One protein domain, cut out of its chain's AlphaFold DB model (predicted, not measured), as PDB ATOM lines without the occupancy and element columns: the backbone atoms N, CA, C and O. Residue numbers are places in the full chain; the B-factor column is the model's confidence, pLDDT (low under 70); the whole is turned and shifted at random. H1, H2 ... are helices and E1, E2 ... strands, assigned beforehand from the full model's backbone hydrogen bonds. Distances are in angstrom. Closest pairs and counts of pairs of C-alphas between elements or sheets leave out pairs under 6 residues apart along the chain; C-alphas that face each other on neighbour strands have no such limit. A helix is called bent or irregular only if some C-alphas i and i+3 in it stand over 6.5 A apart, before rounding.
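AT A GLANCE: This is residues 261 to 299 and 326 to 393 of the 393 residues of the protein "Hypothetical protein" of Calcidiscus leptoporus (UniProt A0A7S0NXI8). One strongly twisted sheet of five strands is folded back on itself, with E3 and E2 in one leaf facing E4 and E5 in the other, and the bent strand E1 as the hinge between them. H1 covers E4 and E5, while H2 only grazes the sheet and is reached through a long stretch with no named element, residues 365 to 379. The printed part has 107 residues, with five named strands and two named helices in the chain order E1 E2 E3 H1 E4 E5 H2. The sheet's order is E3 E2 E1 E4 E5, all antiparallel, and the class is mixed, helices and strands. The whole is compact and rounded, with a radius of gyration of the C-alphas of 13.9 A and spans of 41 by 32 by 30 A.

IN THESE COORDINATES: E1 is residues 261 to 271, 25.2 A long, and begins with C-alpha 261 at (14.873, -6.348, 142.426). E2 is residues 277 to 282 and E3 residues 287 to 293. E4 is residues 346 to 353, 22.5 A long, and E5 residues 356 to 364, 24.9 A long. H1 is residues 329 to 340, 16.9 A long. H2 is residues 380 to 390, 15.2 A long, and ends with C-alpha 390 at (1.820, 3.662, 170.616).

HOW THE PARTS SIT: E1 bends by 77 degrees at residue 268, and its pairing is staggered: residues 261 to 267 pair with E4 and 267 to 271 with E2. N 264 and O 350 of E1 and E4 are 2.9 A apart, within hydrogen-bond range. In the hairpin of E1 and E2, N 281 and O 267 are 2.8 A apart. In the hairpin of E2 and E3, N 289 and O 280 are 2.8 A apart. In the hairpin of E4 and E5, N 349 and O 361 are 2.9 A apart. The edge strands E3 and E5 have their closest C-alphas, those of Leu 292 and Gly 358, 6.9 A apart. H1 is on the sheet at a height of 8.4 A, over E4 and E5, and runs along the strands, at 19 degrees to E4 on the local plane. The closest C-alphas of H1 and E5 are those of Val 332 and Gly 361, 5.8 A apart. H2 only grazes the sheet, with residues 380 to 388; its closest C-alpha to E1 is that of Arg 384, 6.7 A from that of Leu 269. H1 and H2 are apart. Every O i to N i+4 pair is within hydrogen-bond range in H2, and 6 of 8 in H1.

THE WHOLE: The two C-alphas farthest apart, those of Pro 299 and Gly 376, are 42.2 A apart. Residues 300 to 325 are not printed, and C-alphas 299 and 326 are 15.5 A apart across this cut. The link from E5 to H2 is long, with 15 residues. Mean pLDDT of the printed part is 77.4; 30 residues are under 70, among them 326 to 331 and 367 to 381.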
ATOM      1  N   TRP A 261      14.646  -5.607 141.195       73.81
ATOM      2  CA  TRP A 261      14.873  -6.348 142.426       73.81
ATOM      3  C   TRP A 261      15.868  -5.598 143.289       73.81
ATOM      4  O   TRP A 261      17.066  -5.560 143.011       73.81
ATOM      5  N   GLU A 262      15.353  -5.022 144.364       81.25
ATOM      6  CA  GLU A 262      16.161  -4.374 145.381       81.25
ATOM      7  C   GLU A 262      16.149  -5.237 146.645       81.25
ATOM      8  O   GLU A 262      15.109  -5.770 147.037       81.25
ATOM      9  N   VAL A 263      17.296  -5.364 147.308       83.50
ATOM     10  CA  VAL A 263      17.370  -5.890 148.675       83.50
ATOM     11  C   VAL A 263      17.824  -4.745 149.564       83.50
ATOM     12  O   VAL A 263      18.921  -4.219 149.386       83.50
ATOM     13  N   LYS A 264      16.954  -4.346 150.490       91.25
ATOM     14  CA  LYS A 264      17.235  -3.340 151.516       91.25
ATOM     15  C   LYS A 264      17.487  -4.029 152.851       91.25
ATOM     16  O   LYS A 264      16.947  -5.104 153.119       91.25
ATOM     17  N   GLU A 265      18.285  -3.390 153.692       91.31
ATOM     18  CA  GLU A 265      18.632  -3.880 155.022       91.31
ATOM     19  C   GLU A 265      18.063  -2.934 156.082       91.31
ATOM     20  O   GLU A 265      18.161  -1.716 155.941       91.31
ATOM     21  N   PHE A 266      17.440  -3.497 157.118       94.44
ATOM     22  CA  PHE A 266      16.775  -2.750 158.187       94.44
ATOM     23  C   PHE A 266      17.137  -3.338 159.553       94.44
ATOM     24  O   PHE A 266      17.240  -4.558 159.691       94.44
ATOM     25  N   VAL A 267      17.271  -2.509 160.588       93.94
ATOM     26  CA  VAL A 267      17.490  -2.992 161.962       93.94
ATOM     27  C   VAL A 267      16.159  -3.453 162.563       93.94
ATOM     28  O   VAL A 267      15.157  -2.743 162.479       93.94
ATOM     29  N   LEU A 268      16.134  -4.634 163.187       95.00
ATOM     30  CA  LEU A 268      14.954  -5.131 163.897       95.00
ATOM     31  C   LEU A 268      14.794  -4.432 165.253       95.00
ATOM     32  O   LEU A 268      15.634  -4.582 166.144       95.00
ATOM     33  N   LEU A 269      13.689  -3.710 165.430       94.00
ATOM     34  CA  LEU A 269      13.360  -3.043 166.688       94.00
ATOM     35  C   LEU A 269      12.560  -3.955 167.615       94.00
ATOM     36  O   LEU A 269      12.948  -4.148 168.770       94.00
ATOM     37  N   ASP A 270      11.455  -4.484 167.096       95.12
ATOM     38  CA  ASP A 270      10.416  -5.216 167.819       95.12
ATOM     39  C   ASP A 270       9.747  -6.240 166.883       95.12
ATOM     40  O   ASP A 270       9.743  -6.068 165.660       95.12
ATOM     41  N   LEU A 271       9.211  -7.320 167.447       94.38
ATOM     42  CA  LEU A 271       8.663  -8.460 166.710       94.38
ATOM     43  C   LEU A 271       7.479  -9.032 167.489       94.38
ATOM     44  O   LEU A 271       7.642  -9.518 168.607       94.38
ATOM     45  N   ASP A 272       6.301  -9.014 166.871       92.69
ATOM     46  CA  ASP A 272       5.086  -9.587 167.440       92.69
ATOM     47  C   ASP A 272       4.842 -10.982 166.848       92.69
ATOM     48  O   ASP A 272       4.590 -11.140 165.652       92.69
ATOM     49  N   GLU A 273       4.949 -12.021 167.674       89.62
ATOM     50  CA  GLU A 273       4.767 -13.407 167.226       89.62
ATOM     51  C   GLU A 273       3.296 -13.798 167.024       89.62
ATOM     52  O   GLU A 273       3.017 -14.684 166.209       89.62
ATOM     53  N   GLU A 274       2.373 -13.162 167.756       87.19
ATOM     54  CA  GLU A 274       0.943 -13.493 167.784       87.19
ATOM     55  C   GLU A 274       0.228 -12.883 166.576       87.19
ATOM     56  O   GLU A 274      -0.461 -13.586 165.834       87.19
ATOM     57  N   PHE A 275       0.466 -11.596 166.321       85.00
ATOM     58  CA  PHE A 275      -0.042 -10.897 165.140       85.00
ATOM     59  C   PHE A 275       0.860 -11.088 163.914       85.00
ATOM     60  O   PHE A 275       0.415 -10.907 162.780       85.00
ATOM     61  N   GLY A 276       2.115 -11.496 164.119       87.38
ATOM     62  CA  GLY A 276       3.083 -11.736 163.053       87.38
ATOM     63  C   GLY A 276       3.672 -10.465 162.438       87.38
ATOM     64  O   GLY A 276       4.205 -10.548 161.332       87.38
ATOM     65  N   SER A 277       3.570  -9.311 163.101       91.94
ATOM     66  CA  SER A 277       4.074  -8.024 162.609       91.94
ATOM     67  C   SER A 277       5.523  -7.764 163.037       91.94
ATOM     68  O   SER A 277       6.023  -8.329 164.012       91.94
ATOM     69  N   VAL A 278       6.226  -6.922 162.275       94.19
ATOM     70  CA  VAL A 278       7.656  -6.650 162.470       94.19
ATOM     71  C   VAL A 278       7.909  -5.147 162.428       94.19
ATOM     72  O   VAL A 278       7.641  -4.504 161.416       94.19
ATOM     73  N   SER A 279       8.463  -4.596 163.508       95.88
ATOM     74  CA  SER A 279       8.871  -3.191 163.575       95.88
ATOM     75  C   SER A 279      10.339  -3.076 163.145       95.88
ATOM     76  O   SER A 279      11.250  -3.510 163.856       95.88
ATOM     77  N   LEU A 280      10.573  -2.505 161.965       96.12
ATOM     78  CA  LEU A 280      11.880  -2.351 161.320       96.12
ATOM     79  C   LEU A 280      12.321  -0.880 161.287       96.12
ATOM     80  O   LEU A 280      11.486   0.015 161.174       96.12
ATOM     81  N   PHE A 281      13.628  -0.629 161.336       95.44
ATOM     82  CA  PHE A 281      14.222   0.707 161.236       95.44
ATOM     83  C   PHE A 281      15.106   0.845 159.995       95.44
ATOM     84  O   PHE A 281      16.011   0.039 159.770       95.44
ATOM     85  N   ASP A 282      14.839   1.877 159.200       94.19
ATOM     86  CA  ASP A 282      15.632   2.277 158.041       94.19
ATOM     87  C   ASP A 282      16.706   3.279 158.486       94.19
ATOM     88  O   ASP A 282      16.426   4.471 158.627       94.19
ATOM     89  N   GLU A 283      17.934   2.809 158.721       88.75
ATOM     90  CA  GLU A 283      19.037   3.666 159.187       88.75
ATOM     91  C   GLU A 283      19.387   4.795 158.203       88.75
ATOM     92  O   GLU A 283      19.872   5.847 158.618       88.75
ATOM     93  N   LEU A 284      19.124   4.605 156.904       89.19
ATOM     94  CA  LEU A 284      19.440   5.589 155.864       89.19
ATOM     95  C   LEU A 284      18.420   6.734 155.812       89.19
ATOM     96  O   LEU A 284      18.749   7.817 155.324       89.19
ATOM     97  N   LYS A 285      17.194   6.509 156.304       91.69
ATOM     98  CA  LYS A 285      16.133   7.531 156.377       91.69
ATOM     99  C   LYS A 285      15.827   8.020 157.793       91.69
ATOM    100  O   LYS A 285      15.263   9.102 157.943       91.69
ATOM    101  N   GLY A 286      16.160   7.238 158.819       92.06
ATOM    102  CA  GLY A 286      15.691   7.453 160.191       92.06
ATOM    103  C   GLY A 286      14.209   7.113 160.391       92.06
ATOM    104  O   GLY A 286      13.579   7.649 161.302       92.06
ATOM    105  N   GLU A 287      13.632   6.259 159.539       93.88
ATOM    106  CA  GLU A 287      12.201   5.928 159.539       93.88
ATOM    107  C   GLU A 287      11.927   4.557 160.177       93.88
ATOM    108  O   GLU A 287      12.646   3.587 159.932       93.88
ATOM    109  N   VAL A 288      10.851   4.461 160.965       93.69
ATOM    110  CA  VAL A 288      10.321   3.190 161.488       93.69
ATOM    111  C   VAL A 288       9.200   2.696 160.576       93.69
ATOM    112  O   VAL A 288       8.331   3.473 160.177       93.69
ATOM    113  N   ARG A 289       9.199   1.397 160.276       94.56
ATOM    114  CA  ARG A 289       8.194   0.701 159.469       94.56
ATOM    115  C   ARG A 289       7.583  -0.456 160.243       94.56
ATOM    116  O   ARG A 289       8.308  -1.257 160.819       94.56
ATOM    117  N   GLU A 290       6.259  -0.561 160.202       94.62
ATOM    118  CA  GLU A 290       5.483  -1.655 160.816       94.62
ATOM    119  C   GLU A 290       4.510  -2.307 159.810       94.62
ATOM    120  O   GLU A 290       3.630  -3.078 160.183       94.62
ATOM    121  N   ASP A 291       4.650  -1.993 158.516       91.62
ATOM    122  CA  ASP A 291       3.804  -2.499 157.426       91.62
ATOM    123  C   ASP A 291       4.217  -3.898 156.924       91.62
ATOM    124  O   ASP A 291       3.506  -4.524 156.133       91.62
ATOM    125  N   LEU A 292       5.353  -4.410 157.408       91.06
ATOM    126  CA  LEU A 292       5.899  -5.716 157.058       91.06
ATOM    127  C   LEU A 292       5.549  -6.781 158.104       91.06
ATOM    128  O   LEU A 292       5.580  -6.559 159.313       91.06
ATOM    129  N   ASN A 293       5.239  -7.976 157.604       90.56
ATOM    130  CA  ASN A 293       4.889  -9.139 158.409       90.56
ATOM    131  C   ASN A 293       5.992 -10.201 158.317       90.56
ATOM    132  O   ASN A 293       6.698 -10.303 157.310       90.56
ATOM    133  N   LEU A 294       6.100 -11.021 159.358       88.00
ATOM    134  CA  LEU A 294       6.945 -12.205 159.392       88.00
ATOM    135  C   LEU A 294       6.610 -13.150 158.227       88.00
ATOM    136  O   LEU A 294       5.428 -13.311 157.892       88.00
ATOM    137  N   PRO A 295       7.606 -13.869 157.671       82.56
ATOM    138  CA  PRO A 295       7.342 -14.978 156.766       82.56
ATOM    139  C   PRO A 295       6.334 -15.948 157.388       82.56
ATOM    140  O   PRO A 295       6.363 -16.228 158.593       82.56
ATOM    141  N   LYS A 296       5.412 -16.454 156.568       78.69
ATOM    142  CA  LYS A 296       4.454 -17.468 157.015       78.69
ATOM    143  C   LYS A 296       5.202 -18.757 157.339       78.69
ATOM    144  O   LYS A 296       6.123 -19.133 156.613       78.69
ATOM    145  N   ASP A 297       4.756 -19.464 158.375       68.19
ATOM    146  CA  ASP A 297       5.153 -20.853 158.592       68.19
ATOM    147  C   ASP A 297       4.621 -21.707 157.441       68.19
ATOM    148  O   ASP A 297       3.504 -22.223 157.473       68.19
ATOM    149  N   VAL A 298       5.427 -21.837 156.389       59.41
ATOM    150  CA  VAL A 298       5.200 -22.831 155.345       59.41
ATOM    151  C   VAL A 298       5.358 -24.181 156.041       59.41
ATOM    152  O   VAL A 298       6.475 -24.488 156.474       59.41
ATOM    153  N   PRO A 299       4.294 -24.992 156.207       52.44
ATOM    154  CA  PRO A 299       4.434 -26.282 156.862       52.44
ATOM    155  C   PRO A 299       5.479 -27.058 156.074       52.44
ATOM    156  O   PRO A 299       5.326 -27.229 154.863       52.44
ATOM    157  N   THR A 326      18.689 -19.976 150.871       41.62
ATOM    158  CA  THR A 326      17.240 -19.741 151.031       41.62
ATOM    159  C   THR A 326      16.524 -21.066 151.330       41.62
ATOM    160  O   THR A 326      15.382 -21.266 150.923       41.62
ATOM    161  N   ASP A 327      17.223 -22.015 151.967       43.69
ATOM    162  CA  ASP A 327      16.860 -23.444 151.952       43.69
ATOM    163  C   ASP A 327      15.530 -23.762 152.663       43.69
ATOM    164  O   ASP A 327      14.945 -24.811 152.398       43.69
ATOM    165  N   ASN A 328      15.015 -22.873 153.526       52.12
ATOM    166  CA  ASN A 328      13.614 -22.878 153.971       52.12
ATOM    167  C   ASN A 328      13.150 -21.448 154.332       52.12
ATOM    168  O   ASN A 328      13.563 -20.924 155.362       52.12
ATOM    169  N   VAL A 329      12.196 -20.862 153.592       53.38
ATOM    170  CA  VAL A 329      11.497 -19.618 154.012       53.38
ATOM    171  C   VAL A 329      10.811 -19.797 155.381       53.38
ATOM    172  O   VAL A 329      10.810 -18.893 156.208       53.38
ATOM    173  N   ALA A 330      10.320 -21.006 155.675       55.81
ATOM    174  CA  ALA A 330       9.772 -21.365 156.986       55.81
ATOM    175  C   ALA A 330      10.814 -21.383 158.123       55.81
ATOM    176  O   ALA A 330      10.469 -21.113 159.271       55.81
ATOM    177  N   ALA A 331      12.088 -21.679 157.826       64.25
ATOM    178  CA  ALA A 331      13.131 -21.596 158.848       64.25
ATOM    179  C   ALA A 331      13.432 -20.136 159.189       64.25
ATOM    180  O   ALA A 331      13.579 -19.840 160.366       64.25
ATOM    181  N   VAL A 332      13.398 -19.218 158.210       79.06
ATOM    182  CA  VAL A 332      13.628 -17.780 158.447       79.06
ATOM    183  C   VAL A 332      12.723 -17.240 159.554       79.06
ATOM    184  O   VAL A 332      13.231 -16.561 160.437       79.06
ATOM    185  N   ARG A 333      11.423 -17.577 159.582       85.25
ATOM    186  CA  ARG A 333      10.530 -17.175 160.688       85.25
ATOM    187  C   ARG A 333      11.009 -17.736 162.032       85.25
ATOM    188  O   ARG A 333      11.213 -16.973 162.971       85.25
ATOM    189  N   SER A 334      11.198 -19.052 162.118       85.06
ATOM    190  CA  SER A 334      11.581 -19.737 163.365       85.06
ATOM    191  C   SER A 334      12.947 -19.283 163.900       85.06
ATOM    192  O   SER A 334      13.114 -19.089 165.103       85.06
ATOM    193  N   GLU A 335      13.918 -19.090 163.010       87.81
ATOM    194  CA  GLU A 335      15.279 -18.658 163.324       87.81
ATOM    195  C   GLU A 335      15.317 -17.170 163.707       87.81
ATOM    196  O   GLU A 335      15.976 -16.826 164.685       87.81
ATOM    197  N   LEU A 336      14.557 -16.303 163.022       88.31
ATOM    198  CA  LEU A 336      14.434 -14.874 163.347       88.31
ATOM    199  C   LEU A 336      13.811 -14.669 164.734       88.31
ATOM    200  O   LEU A 336      14.334 -13.901 165.538       88.31
ATOM    201  N   VAL A 337      12.737 -15.406 165.036       91.31
ATOM    202  CA  VAL A 337      12.092 -15.423 166.359       91.31
ATOM    203  C   VAL A 337      13.068 -15.897 167.441       91.31
ATOM    204  O   VAL A 337      13.221 -15.237 168.469       91.31
ATOM    205  N   ALA A 338      13.771 -17.011 167.214       89.88
ATOM    206  CA  ALA A 338      14.739 -17.540 168.171       89.88
ATOM    207  C   ALA A 338      15.926 -16.585 168.405       89.88
ATOM    208  O   ALA A 338      16.370 -16.426 169.542       89.88
ATOM    209  N   ALA A 339      16.413 -15.924 167.352       89.25
ATOM    210  CA  ALA A 339      17.497 -14.955 167.440       89.25
ATOM    211  C   ALA A 339      17.057 -13.661 168.152       89.25
ATOM    212  O   ALA A 339      17.788 -13.175 169.017       89.25
ATOM    213  N   PHE A 340      15.851 -13.149 167.880       90.38
ATOM    214  CA  PHE A 340      15.304 -11.959 168.546       90.38
ATOM    215  C   PHE A 340      15.106 -12.194 170.051       90.38
ATOM    216  O   PHE A 340      15.556 -11.395 170.872       90.38
ATOM    217  N   ARG A 341      14.561 -13.361 170.427       91.25
ATOM    218  CA  ARG A 341      14.457 -13.820 171.826       91.25
ATOM    219  C   ARG A 341      15.804 -13.993 172.541       91.25
ATOM    220  O   ARG A 341      15.814 -14.142 173.758       91.25
ATOM    221  N   SER A 342      16.927 -13.998 171.818       87.62
ATOM    222  CA  SER A 342      18.277 -14.025 172.404       87.62
ATOM    223  C   SER A 342      18.887 -12.629 172.623       87.62
ATOM    224  O   SER A 342      20.088 -12.520 172.854       87.62
ATOM    225  N   GLU A 343      18.062 -11.574 172.543       82.62
ATOM    226  CA  GLU A 343      18.407 -10.158 172.787       82.62
ATOM    227  C   GLU A 343      19.517  -9.600 171.871       82.62
ATOM    228  O   GLU A 343      20.118  -8.558 172.137       82.62
ATOM    229  N   LYS A 344      19.774 -10.272 170.743       83.81
ATOM    230  CA  LYS A 344      20.770  -9.857 169.753       83.81
ATOM    231  C   LYS A 344      20.262  -8.704 168.891       83.81
ATOM    232  O   LYS A 344      19.079  -8.607 168.573       83.81
ATOM    233  N   HIS A 345      21.197  -7.877 168.433       84.94
ATOM    234  CA  HIS A 345      20.949  -6.926 167.354       84.94
ATOM    235  C   HIS A 345      20.866  -7.705 166.036       84.94
ATOM    236  O   HIS A 345      21.811  -8.415 165.683       84.94
ATOM    237  N   LEU A 346      19.736  -7.606 165.332       91.38
ATOM    238  CA  LEU A 346      19.511  -8.296 164.062       91.38
ATOM    239  C   LEU A 346      19.293  -7.284 162.939       91.38
ATOM    240  O   LEU A 346      18.488  -6.362 163.081       91.38
ATOM    241  N   VAL A 347      19.960  -7.511 161.809       91.62
ATOM    242  CA  VAL A 347      19.707  -6.788 160.558       91.62
ATOM    243  C   VAL A 347      18.919  -7.703 159.632       91.62
ATOM    244  O   VAL A 347      19.358  -8.811 159.317       91.62
ATOM    245  N   VAL A 348      17.740  -7.254 159.218       91.94
ATOM    246  CA  VAL A 348      16.773  -7.992 158.403       91.94
ATOM    247  C   VAL A 348      16.905  -7.559 156.946       91.94
ATOM    248  O   VAL A 348      16.840  -6.371 156.633       91.94
ATOM    249  N   ALA A 349      17.074  -8.531 156.051       88.56
ATOM    250  CA  ALA A 349      17.126  -8.315 154.613       88.56
ATOM    251  C   ALA A 349      15.715  -8.443 154.022       88.56
ATOM    252  O   ALA A 349      15.102  -9.516 154.057       88.56
ATOM    253  N   VAL A 350      15.206  -7.349 153.461       88.56
ATOM    254  CA  VAL A 350      13.885  -7.264 152.831       88.56
ATOM    255  C   VAL A 350      14.072  -7.099 151.329       88.56
ATOM    256  O   VAL A 350      14.706  -6.145 150.876       88.56
ATOM    257  N   SER A 351      13.502  -8.007 150.539       83.44
ATOM    258  CA  SER A 351      13.369  -7.788 149.098       83.44
ATOM    259  C   SER A 351      12.212  -6.850 148.807       83.44
ATOM    260  O   SER A 351      11.119  -7.068 149.330       83.44
ATOM    261  N   SER A 352      12.431  -5.906 147.899       83.31
ATOM    262  CA  SER A 352      11.394  -5.173 147.181       83.31
ATOM    263  C   SER A 352      11.382  -5.646 145.729       83.31
ATOM    264  O   SER A 352      12.439  -5.725 145.097       83.31
ATOM    265  N   LEU A 353      10.209  -6.005 145.199       72.44
ATOM    266  CA  LEU A 353      10.042  -6.374 143.794       72.44
ATOM    267  C   LEU A 353       8.688  -5.890 143.268       72.44
ATOM    268  O   LEU A 353       7.636  -6.363 143.698       72.44
ATOM    269  N   CYS A 354       8.710  -4.931 142.339       69.50
ATOM    270  CA  CYS A 354       7.511  -4.301 141.760       69.50
ATOM    271  C   CYS A 354       6.469  -3.825 142.800       69.50
ATOM    272  O   CYS A 354       5.265  -3.931 142.575       69.50
ATOM    273  N   GLY A 355       6.933  -3.297 143.938       75.88
ATOM    274  CA  GLY A 355       6.075  -2.792 145.019       75.88
ATOM    275  C   GLY A 355       5.517  -3.864 145.963       75.88
ATOM    276  O   GLY A 355       4.761  -3.525 146.870       75.88
ATOM    277  N   VAL A 356       5.889  -5.136 145.786       77.75
ATOM    278  CA  VAL A 356       5.672  -6.191 146.783       77.75
ATOM    279  C   VAL A 356       6.955  -6.351 147.591       77.75
ATOM    280  O   VAL A 356       8.023  -6.563 147.016       77.75
ATOM    281  N   GLU A 357       6.853  -6.257 148.916       84.19
ATOM    282  CA  GLU A 357       7.998  -6.387 149.820       84.19
ATOM    283  C   GLU A 357       7.857  -7.596 150.754       84.19
ATOM    284  O   GLU A 357       6.748  -8.028 151.074       84.19
ATOM    285  N   GLY A 358       8.987  -8.168 151.178       84.81
ATOM    286  CA  GLY A 358       9.006  -9.344 152.046       84.81
ATOM    287  C   GLY A 358      10.387  -9.650 152.623       84.81
ATOM    288  O   GLY A 358      11.412  -9.375 151.997       84.81
ATOM    289  N   ILE A 359      10.409 -10.218 153.829       85.38
ATOM    290  CA  ILE A 359      11.634 -10.601 154.544       85.38
ATOM    291  C   ILE A 359      12.235 -11.854 153.892       85.38
ATOM    292  O   ILE A 359      11.626 -12.923 153.925       85.38
ATOM    293  N   LEU A 360      13.442 -11.733 153.329       82.94
ATOM    294  CA  LEU A 360      14.197 -12.860 152.763       82.94
ATOM    295  C   LEU A 360      15.007 -13.622 153.816       82.94
ATOM    296  O   LEU A 360      15.266 -14.813 153.657       82.94
ATOM    297  N   GLY A 361      15.466 -12.924 154.854       85.75
ATOM    298  CA  GLY A 361      16.423 -13.441 155.824       85.75
ATOM    299  C   GLY A 361      16.889 -12.362 156.794       85.75
ATOM    300  O   GLY A 361      16.415 -11.227 156.763       85.75
ATOM    301  N   PHE A 362      17.840 -12.714 157.652       90.56
ATOM    302  CA  PHE A 362      18.460 -11.799 158.605       90.56
ATOM    303  C   PHE A 362      19.912 -12.211 158.877       90.56
ATOM    304  O   PHE A 362      20.318 -13.331 158.561       90.56
ATOM    305  N   ARG A 363      20.684 -11.314 159.492       89.44
ATOM    306  CA  ARG A 363      21.974 -11.619 160.120       89.44
ATOM    307  C   ARG A 363      21.978 -11.160 161.572       89.44
ATOM    308  O   ARG A 363      21.351 -10.160 161.915       89.44
ATOM    309  N   GLU A 364      22.725 -11.872 162.406       88.69
ATOM    310  CA  GLU A 364      23.115 -11.378 163.725       88.69
ATOM    311  C   GLU A 364      24.246 -10.361 163.548       88.69
ATOM    312  O   GLU A 364      25.252 -10.659 162.900       88.69
ATOM    313  N   GLU A 365      24.096  -9.168 164.115       80.00
ATOM    314  CA  GLU A 365      25.152  -8.164 164.113       80.00
ATOM    315  C   GLU A 365      25.985  -8.256 165.394       80.00
ATOM    316  O   GLU A 365      25.469  -8.255 166.515       80.00
ATOM    317  N   ALA A 366      27.307  -8.347 165.231       71.38
ATOM    318  CA  ALA A 366      28.224  -8.388 166.358       71.38
ATOM    319  C   ALA A 366      28.205  -7.039 167.095       71.38
ATOM    320  O   ALA A 366      28.545  -6.000 166.527       71.38
ATOM    321  N   THR A 367      27.879  -7.067 168.389       54.72
ATOM    322  CA  THR A 367      27.570  -5.909 169.254       54.72
ATOM    323  C   THR A 367      28.715  -4.907 169.504       54.72
ATOM    324  O   THR A 367      28.590  -4.036 170.362       54.72
ATOM    325  N   GLY A 368      29.815  -4.989 168.751       44.66
ATOM    326  CA  GLY A 368      30.950  -4.058 168.780       44.66
ATOM    327  C   GLY A 368      31.129  -3.184 167.527       44.66
ATOM    328  O   GLY A 368      32.031  -2.349 167.517       44.66
ATOM    329  N   ALA A 369      30.324  -3.350 166.471       44.16
ATOM    330  CA  ALA A 369      30.501  -2.623 165.210       44.16
ATOM    331  C   ALA A 369      29.695  -1.305 165.150       44.16
ATOM    332  O   ALA A 369      28.519  -1.319 164.822       44.16
ATOM    333  N   ASN A 370      30.352  -0.172 165.440       46.03
ATOM    334  CA  ASN A 370      30.063   1.222 165.022       46.03
ATOM    335  C   ASN A 370      28.641   1.849 165.067       46.03
ATOM    336  O   ASN A 370      28.560   3.063 164.901       46.03
ATOM    337  N   TRP A 371      27.534   1.154 165.341       46.47
ATOM    338  CA  TRP A 371      26.190   1.765 165.294       46.47
ATOM    339  C   TRP A 371      26.038   2.968 166.247       46.47
ATOM    340  O   TRP A 371      25.492   4.005 165.871       46.47
ATOM    341  N   ARG A 372      26.643   2.895 167.443       43.62
ATOM    342  CA  ARG A 372      26.658   3.987 168.442       43.62
ATOM    343  C   ARG A 372      27.368   5.273 167.999       43.62
ATOM    344  O   ARG A 372      27.201   6.290 168.661       43.62
ATOM    345  N   THR A 373      28.178   5.255 166.937       44.53
ATOM    346  CA  THR A 373      28.825   6.471 166.400       44.53
ATOM    347  C   THR A 373      28.073   7.089 165.219       44.53
ATOM    348  O   THR A 373      28.481   8.148 164.748       44.53
ATOM    349  N   TRP A 374      26.971   6.472 164.772       41.50
ATOM    350  CA  TRP A 374      26.115   6.962 163.683       41.50
ATOM    351  C   TRP A 374      24.689   7.272 164.165       41.50
ATOM    352  O   TRP A 374      24.188   8.368 163.920       41.50
ATOM    353  N   ALA A 375      24.071   6.373 164.938       40.00
ATOM    354  CA  ALA A 375      22.795   6.604 165.619       40.00
ATOM    355  C   ALA A 375      23.001   7.431 166.909       40.00
ATOM    356  O   ALA A 375      22.827   6.935 168.022       40.00
ATOM    357  N   GLY A 376      23.445   8.686 166.750       41.06
ATOM    358  CA  GLY A 376      23.900   9.560 167.839       41.06
ATOM    359  C   GLY A 376      22.885   9.705 168.978       41.06
ATOM    360  O   GLY A 376      21.839  10.323 168.798       41.06
ATOM    361  N   ASP A 377      23.219   9.123 170.134       45.66
ATOM    362  CA  ASP A 377      22.412   9.049 171.362       45.66
ATOM    363  C   ASP A 377      20.939   8.615 171.166       45.66
ATOM    364  O   ASP A 377      20.069   8.924 171.983       45.66
ATOM    365  N   VAL A 378      20.651   7.837 170.112       51.69
ATOM    366  CA  VAL A 378      19.340   7.199 169.924       51.69
ATOM    367  C   VAL A 378      19.235   6.005 170.871       51.69
ATOM    368  O   VAL A 378      19.647   4.885 170.570       51.69
ATOM    369  N   ASP A 379      18.687   6.267 172.053       65.38
ATOM    370  CA  ASP A 379      18.394   5.246 173.051       65.38
ATOM    371  C   ASP A 379      17.322   4.271 172.523       65.38
ATOM    372  O   ASP A 379      16.130   4.580 172.427       65.38
ATOM    373  N   MET A 380      17.770   3.062 172.180       59.00
ATOM    374  CA  MET A 380      16.930   1.988 171.650       59.00
ATOM    375  C   MET A 380      15.904   1.475 172.672       59.00
ATOM    376  O   MET A 380      14.861   0.963 172.265       59.00
ATOM    377  N   GLU A 381      16.141   1.633 173.981       67.56
ATOM    378  CA  GLU A 381      15.136   1.333 175.007       67.56
ATOM    379  C   GLU A 381      14.041   2.402 175.014       67.56
ATOM    380  O   GLU A 381      12.860   2.060 175.071       67.56
ATOM    381  N   GLN A 382      14.392   3.685 174.862       71.88
ATOM    382  CA  GLN A 382      13.403   4.756 174.688       71.88
ATOM    383  C   GLN A 382      12.603   4.597 173.391       71.88
ATOM    384  O   GLN A 382      11.389   4.812 173.402       71.88
ATOM    385  N   LEU A 383      13.239   4.186 172.290       65.94
ATOM    386  CA  LEU A 383      12.565   4.005 171.002       65.94
ATOM    387  C   LEU A 383      11.607   2.798 171.030       65.94
ATOM    388  O   LEU A 383      10.435   2.939 170.667       65.94
ATOM    389  N   ARG A 384      12.037   1.659 171.598       71.25
ATOM    390  CA  ARG A 384      11.159   0.512 171.913       71.25
ATOM    391  C   ARG A 384      10.026   0.897 172.868       71.25
ATOM    392  O   ARG A 384       8.875   0.545 172.625       71.25
ATOM    393  N   ALA A 385      10.309   1.667 173.921       73.94
ATOM    394  CA  ALA A 385       9.292   2.147 174.857       73.94
ATOM    395  C   ALA A 385       8.316   3.155 174.223       73.94
ATOM    396  O   ALA A 385       7.175   3.255 174.674       73.94
ATOM    397  N   GLY A 386       8.728   3.886 173.183       71.81
ATOM    398  CA  GLY A 386       7.861   4.730 172.362       71.81
ATOM    399  C   GLY A 386       6.861   3.900 171.557       71.81
ATOM    400  O   GLY A 386       5.653   4.101 171.689       71.81
ATOM    401  N   ILE A 387       7.354   2.906 170.813       70.50
ATOM    402  CA  ILE A 387       6.532   1.957 170.042       70.50
ATOM    403  C   ILE A 387       5.569   1.197 170.970       70.50
ATOM    404  O   ILE A 387       4.360   1.184 170.748       70.50
ATOM    405  N   ALA A 388       6.062   0.670 172.094       72.00
ATOM    406  CA  ALA A 388       5.250  -0.040 173.087       72.00
ATOM    407  C   ALA A 388       4.219   0.845 173.825       72.00
ATOM    408  O   ALA A 388       3.332   0.313 174.499       72.00
ATOM    409  N   ARG A 389       4.317   2.181 173.722       75.56
ATOM    410  CA  ARG A 389       3.265   3.124 174.148       75.56
ATOM    411  C   ARG A 389       2.261   3.393 173.028       75.56
ATOM    412  O   ARG A 389       1.073   3.450 173.320       75.56
ATOM    413  N   GLN A 390       2.710   3.516 171.777       68.56
ATOM    414  CA  GLN A 390       1.820   3.662 170.616       68.56
ATOM    415  C   GLN A 390       0.927   2.428 170.430       68.56
ATOM    416  O   GLN A 390      -0.280   2.584 170.292       68.56
ATOM    417  N   LYS A 391       1.469   1.209 170.572       66.38
ATOM    418  CA  LYS A 391       0.709  -0.061 170.545       66.38
ATOM    419  C   LYS A 391      -0.288  -0.241 171.719       66.38
ATOM    420  O   LYS A 391      -0.906  -1.296 171.833       66.38
ATOM    421  N   LYS A 392      -0.431   0.743 172.624       68.06
ATOM    422  CA  LYS A 392      -1.320   0.709 173.810       68.06
ATOM    423  C   LYS A 392      -2.286   1.902 173.917       68.06
ATOM    424  O   LYS A 392      -2.948   2.025 174.950       68.06
ATOM    425  N   GLY A 393      -2.330   2.781 172.911       51.22
ATOM    426  CA  GLY A 393      -3.221   3.950 172.840       51.22
ATOM    427  C   GLY A 393      -4.365   3.756 171.855       51.22
ATOM    428  O   GLY A 393      -5.456   4.282 172.164       51.22
TER     429      GLY A 393